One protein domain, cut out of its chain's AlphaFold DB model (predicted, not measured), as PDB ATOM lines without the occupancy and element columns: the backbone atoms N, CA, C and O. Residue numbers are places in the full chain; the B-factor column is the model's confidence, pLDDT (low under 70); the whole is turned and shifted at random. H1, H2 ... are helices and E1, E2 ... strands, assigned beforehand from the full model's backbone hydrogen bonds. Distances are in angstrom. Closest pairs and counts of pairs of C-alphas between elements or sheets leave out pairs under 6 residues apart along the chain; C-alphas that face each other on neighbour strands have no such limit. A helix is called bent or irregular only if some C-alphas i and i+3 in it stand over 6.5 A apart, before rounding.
ATOM      1  N   ARG A 337      17.423 -35.609 -41.462       81.94
ATOM      2  CA  ARG A 337      17.871 -34.417 -40.711       81.94
ATOM      3  C   ARG A 337      16.895 -33.247 -40.896       81.94
ATOM      4  O   ARG A 337      16.705 -32.773 -42.013       81.94
ATOM      5  N   GLY A 338      16.334 -32.769 -39.784       87.25
ATOM      6  CA  GLY A 338      15.358 -31.674 -39.756       87.25
ATOM      7  C   GLY A 338      13.890 -32.111 -39.728       87.25
ATOM      8  O   GLY A 338      13.020 -31.247 -39.771       87.25
ATOM      9  N   CYS A 339      13.611 -33.413 -39.642       94.81
ATOM     10  CA  CYS A 339      12.267 -33.967 -39.516       94.81
ATOM     11  C   CYS A 339      12.120 -34.759 -38.215       94.81
ATOM     12  O   CYS A 339      13.084 -35.330 -37.709       94.81
ATOM     13  N   GLU A 340      10.904 -34.811 -37.689       96.12
ATOM     14  CA  GLU A 340      10.561 -35.498 -36.451       96.12
ATOM     15  C   GLU A 340       9.484 -36.553 -36.685       96.12
ATOM     16  O   GLU A 340       8.575 -36.353 -37.491       96.12
ATOM     17  N   CYS A 341       9.579 -37.669 -35.962       95.88
ATOM     18  CA  CYS A 341       8.640 -38.774 -36.084       95.88
ATOM     19  C   CYS A 341       7.383 -38.523 -35.239       95.88
ATOM     20  O   CYS A 341       7.391 -38.731 -34.024       95.88
ATOM     21  N   LEU A 342       6.306 -38.067 -35.878       96.00
ATOM     22  CA  LEU A 342       5.076 -37.622 -35.216       96.00
ATOM     23  C   LEU A 342       3.845 -38.263 -35.865       96.00
ATOM     24  O   LEU A 342       3.844 -38.566 -37.060       96.00
ATOM     25  N   THR A 343       2.772 -38.454 -35.096       95.50
ATOM     26  CA  THR A 343       1.467 -38.757 -35.703       95.50
ATOM     27  C   THR A 343       0.961 -37.520 -36.460       95.50
ATOM     28  O   THR A 343       1.389 -36.403 -36.157       95.50
ATOM     29  N   PRO A 344       0.035 -37.652 -37.427       93.06
ATOM     30  CA  PRO A 344      -0.553 -36.487 -38.092       93.06
ATOM     31  C   PRO A 344      -1.191 -35.480 -37.115       93.06
ATOM     32  O   PRO A 344      -1.168 -34.279 -37.377       93.06
ATOM     33  N   GLY A 345      -1.729 -35.965 -35.986       91.88
ATOM     34  CA  GLY A 345      -2.270 -35.133 -34.910       91.88
ATOM     35  C   GLY A 345      -1.179 -34.355 -34.174       91.88
ATOM     36  O   GLY A 345      -1.236 -33.128 -34.135       91.88
ATOM     37  N   ASP A 346      -0.144 -35.050 -33.691       94.19
ATOM     38  CA  ASP A 346       0.975 -34.423 -32.968       94.19
ATOM     39  C   ASP A 346       1.759 -33.451 -33.865       94.19
ATOM     40  O   ASP A 346       2.223 -32.406 -33.415       94.19
ATOM     41  N   ALA A 347       1.898 -33.768 -35.157       94.50
ATOM     42  CA  ALA A 347       2.541 -32.894 -36.134       94.50
ATOM     43  C   ALA A 347       1.756 -31.592 -36.334       94.50
ATOM     44  O   ALA A 347       2.358 -30.518 -36.378       94.50
ATOM     45  N   LYS A 348       0.421 -31.672 -36.398       92.06
ATOM     46  CA  LYS A 348      -0.453 -30.498 -36.497       92.06
ATOM     47  C   LYS A 348      -0.446 -29.673 -35.211       92.06
ATOM     48  O   LYS A 348      -0.418 -28.449 -35.280       92.06
ATOM     49  N   GLU A 349      -0.427 -30.320 -34.047       93.75
ATOM     50  CA  GLU A 349      -0.297 -29.634 -32.758       93.75
ATOM     51  C   GLU A 349       1.055 -28.916 -32.638       93.75
ATOM     52  O   GLU A 349       1.117 -27.764 -32.207       93.75
ATOM     53  N   LYS A 350       2.141 -29.561 -33.085       94.69
ATOM     54  CA  LYS A 350       3.500 -29.023 -32.970       94.69
ATOM     55  C   LYS A 350       3.833 -27.941 -34.000       94.69
ATOM     56  O   LYS A 350       4.493 -26.957 -33.662       94.69
ATOM     57  N   PHE A 351       3.443 -28.127 -35.260       93.38
ATOM     58  CA  PHE A 351       3.846 -27.257 -36.372       93.38
ATOM     59  C   PHE A 351       2.710 -26.372 -36.913       93.38
ATOM     60  O   PHE A 351       2.981 -25.482 -37.719       93.38
ATOM     61  N   GLY A 352       1.469 -26.558 -36.452       92.06
ATOM     62  CA  GLY A 352       0.286 -25.895 -37.003       92.06
ATOM     63  C   GLY A 352      -0.092 -26.440 -38.384       92.06
ATOM     64  O   GLY A 352       0.278 -27.553 -38.754       92.06
ATOM     65  N   ASP A 353      -0.804 -25.637 -39.179       85.81
ATOM     66  CA  ASP A 353      -1.115 -25.976 -40.580       85.81
ATOM     67  C   ASP A 353       0.123 -25.885 -41.506       85.81
ATOM     68  O   ASP A 353       0.069 -26.273 -42.672       85.81
ATOM     69  N   ASP A 354       1.265 -25.424 -40.983       85.56
ATOM     70  CA  ASP A 354       2.543 -25.290 -41.686       85.56
ATOM     71  C   ASP A 354       3.437 -26.528 -41.489       85.56
ATOM     72  O   ASP A 354       4.599 -26.418 -41.093       85.56
ATOM     73  N   MET A 355       2.909 -27.725 -41.758       92.06
ATOM     74  CA  MET A 355       3.666 -28.984 -41.699       92.06
ATOM     75  C   MET A 355       3.879 -29.596 -43.089       92.06
ATOM     76  O   MET A 355       2.986 -29.570 -43.932       92.06
ATOM     77  N   LYS A 356       5.053 -30.193 -43.319       91.94
ATOM     78  CA  LYS A 356       5.388 -30.961 -44.530       91.94
ATOM     79  C   LYS A 356       5.796 -32.371 -44.156       91.94
ATOM     80  O   LYS A 356       6.618 -32.549 -43.252       91.94
ATOM     81  N   ARG A 357       5.276 -33.369 -44.870       93.19
ATOM     82  CA  ARG A 357       5.729 -34.753 -44.713       93.19
ATOM     83  C   ARG A 357       7.071 -34.924 -45.436       93.19
ATOM     84  O   ARG A 357       7.182 -34.655 -46.626       93.19
ATOM     85  N   CYS A 358       8.105 -35.328 -44.704       88.56
ATOM     86  CA  CYS A 358       9.466 -35.471 -45.224       88.56
ATOM     87  C   CYS A 358       9.718 -36.795 -45.945       88.56
ATOM     88  O   CYS A 358      10.566 -36.846 -46.829       88.56
ATOM     89  N   SER A 359       9.023 -37.854 -45.529       87.69
ATOM     90  CA  SER A 359       9.085 -39.181 -46.140       87.69
ATOM     91  C   SER A 359       7.680 -39.783 -46.182       87.69
ATOM     92  O   SER A 359       6.930 -39.591 -45.218       87.69
ATOM     93  N   PRO A 360       7.293 -40.487 -47.261       83.62
ATOM     94  CA  PRO A 360       6.067 -41.279 -47.268       83.62
ATOM     95  C   PRO A 360       6.120 -42.476 -46.296       83.62
ATOM     96  O   PRO A 360       5.058 -42.987 -45.948       83.62
ATOM     97  N   ASP A 361       7.309 -42.884 -45.837       86.56
ATOM     98  CA  ASP A 361       7.510 -44.064 -44.990       86.56
ATOM     99  C   ASP A 361       7.121 -43.825 -43.516       86.56
ATOM    100  O   ASP A 361       7.281 -42.727 -42.968       86.56
ATOM    101  N   VAL A 362       6.611 -44.876 -42.865       90.44
ATOM    102  CA  VAL A 362       6.254 -44.890 -41.435       90.44
ATOM    103  C   VAL A 362       7.538 -44.943 -40.606       90.44
ATOM    104  O   VAL A 362       8.344 -45.843 -40.794       90.44
ATOM    105  N   CYS A 363       7.720 -44.005 -39.677       92.94
ATOM    106  CA  CYS A 363       8.924 -43.918 -38.835       92.94
ATOM    107  C   CYS A 363       8.730 -44.482 -37.417       92.94
ATOM    108  O   CYS A 363       9.655 -44.475 -36.607       92.94
ATOM    109  N   GLY A 364       7.511 -44.907 -37.068       91.75
ATOM    110  CA  GLY A 364       7.206 -45.502 -35.771       91.75
ATOM    111  C   GLY A 364       5.712 -45.567 -35.482       91.75
ATOM    112  O   GLY A 364       4.885 -45.224 -36.321       91.75
ATOM    113  N   TYR A 365       5.364 -45.971 -34.262       90.94
ATOM    114  CA  TYR A 365       3.984 -46.043 -33.783       90.94
ATOM    115  C   TYR A 365       3.877 -45.444 -32.371       90.94
ATOM    116  O   TYR A 365       4.846 -45.466 -31.609       90.94
ATOM    117  N   SER A 366       2.731 -44.866 -32.004       88.62
ATOM    118  CA  SER A 366       2.414 -44.505 -30.610       88.62
ATOM    119  C   SER A 366       1.390 -45.463 -30.011       88.62
ATOM    120  O   SER A 366       0.381 -45.789 -30.633       88.62
ATOM    121  N   THR A 367       1.634 -45.860 -28.763       79.06
ATOM    122  CA  THR A 367       0.650 -46.507 -27.890       79.06
ATOM    123  C   THR A 367       0.030 -45.448 -26.969       79.06
ATOM    124  O   THR A 367       0.784 -44.718 -26.318       79.06
ATOM    125  N   PRO A 368      -1.303 -45.318 -26.891       70.44
ATOM    126  CA  PRO A 368      -1.941 -44.340 -26.014       70.44
ATOM    127  C   PRO A 368      -1.705 -44.676 -24.533       70.44
ATOM    128  O   PRO A 368      -1.924 -45.800 -24.091       70.44
ATOM    129  N   VAL A 378      -1.147 -46.097 -33.330       88.75
ATOM    130  CA  VAL A 378      -1.276 -45.038 -34.350       88.75
ATOM    131  C   VAL A 378       0.068 -44.836 -35.051       88.75
ATOM    132  O   VAL A 378       1.080 -44.590 -34.394       88.75
ATOM    133  N   ALA A 379       0.090 -44.927 -36.384       90.56
ATOM    134  CA  ALA A 379       1.306 -44.751 -37.180       90.56
ATOM    135  C   ALA A 379       1.845 -43.307 -37.121       90.56
ATOM    136  O   ALA A 379       1.095 -42.331 -37.236       90.56
ATOM    137  N   LYS A 380       3.166 -43.179 -36.993       95.12
ATOM    138  CA  LYS A 380       3.931 -41.928 -37.038       95.12
ATOM    139  C   LYS A 380       4.679 -41.812 -38.364       95.12
ATOM    140  O   LYS A 380       5.189 -42.799 -38.887       95.12
ATOM    141  N   TYR A 381       4.796 -40.590 -38.869       94.88
ATOM    142  CA  TYR A 381       5.550 -40.264 -40.081       94.88
ATOM    143  C   TYR A 381       6.536 -39.133 -39.794       94.88
ATOM    144  O   TYR A 381       6.397 -38.396 -38.817       94.88
ATOM    145  N   CYS A 382       7.541 -38.980 -40.651       95.75
ATOM    146  CA  CYS A 382       8.503 -37.894 -40.514       95.75
ATOM    147  C   CYS A 382       7.898 -36.572 -41.003       95.75
ATOM    148  O   CYS A 382       7.625 -36.420 -42.194       95.75
ATOM    149  N   TYR A 383       7.742 -35.601 -40.105       95.31
ATOM    150  CA  TYR A 383       7.225 -34.262 -40.393       95.31
ATOM    151  C   TYR A 383       8.258 -33.182 -40.075       95.31
ATOM    152  O   TYR A 383       9.034 -33.312 -39.131       95.31
ATOM    153  N   LYS A 384       8.248 -32.086 -40.833       94.69
ATOM    154  CA  LYS A 384       8.980 -30.858 -40.497       94.69
ATOM    155  C   LYS A 384       8.076 -29.640 -40.618       94.69
ATOM    156  O   LYS A 384       7.078 -29.673 -41.338       94.69
ATOM    157  N   LYS A 385       8.471 -28.548 -39.968       93.69
ATOM    158  CA  LYS A 385       7.855 -27.238 -40.181       93.69
ATOM    159  C   LYS A 385       8.136 -26.767 -41.611       93.69
ATOM    160  O   LYS A 385       9.276 -26.828 -42.069       93.69
ATOM    161  N   LEU A 386       7.097 -26.336 -42.315       84.88
ATOM    162  CA  LEU A 386       7.196 -25.752 -43.645       84.88
ATOM    163  C   LEU A 386       7.930 -24.408 -43.519       84.88
ATOM    164  O   LEU A 386       7.523 -23.544 -42.737       84.88
ATOM    165  N   ASP A 387       9.025 -24.236 -44.256       81.12
ATOM    166  CA  ASP A 387       9.707 -22.946 -44.313       81.12
ATOM    167  C   ASP A 387       8.755 -21.902 -44.905       81.12
ATOM    168  O   ASP A 387       8.025 -22.188 -45.854       81.12
TER     169      ASP A 387
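What this domain is: This is residues 337 to 368 and 378 to 387 of the 1009 residues of an uncharacterized protein of Candidatus Altiarchaeales archaeon WOR_SM1_79 (UniProt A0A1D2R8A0). A small, strongly twisted sheet of three strands bows round so that the one short helix, H1, sits over its hollow side. Two long bent strands, E2 and E3, make most of the sheet, and the short E1 lies along the other side of E3. The 42 printed residues hold, in chain order, E1, H1, E2 and E3; the sheet runs E1, E3, E2, antiparallel throughout, and the class is mixed, helices and strands. The whole is compact, with a radius of gyration of the C-alphas of 9.5 A, and only just elongated, spanning 30 by 19 by 14 A.

Where its parts are: Find C-alpha 378 at (-1.276, -45.038, -34.350); from there E3 runs 20.8 A to C-alpha 385 at (7.855, -27.238, -40.181), and it bends by 57 degrees at residue 382. E2, residues 355 to 366, is 19.1 A long and bends by 104 degrees at Pro 360. E1, residues 340 to 342, begins at (10.561, -35.498, -36.451) and spans 6.0 A. H1, residues 344 to 351, spans 10.4 A.

How they stand to each other: Start at the inner strand E3, antiparallel to E2 at 149 degrees; look for N 358 and O 382, 2.8 A apart, and N 380 and O 364, 2.8 A. On E1, antiparallel to E3 at 140 degrees, N 340 and O 383 are 2.8 A apart. H1 is on the sheet; its closest C-alphas to E3 are those of Phe 351 and Lys 385, 5.5 A apart. In H1 every O i to N i+4 pair is within hydrogen-bond range. E1, H1 and E2 form a split strand-helix-strand unit, two strands running the same way with E3 between them, and its crossover is right-handed.

The domain as a whole: The C-alphas farthest apart, of Pro 368 and Asp 387, are 30.5 A apart. Residues 369 to 377 are not printed, and C-alphas 368 and 378 are 8.4 A apart across this cut. The links E1 to H1 and H1 to E2 are tight. The mean pLDDT of the printed part is 90.5, and no printed residue is under 70.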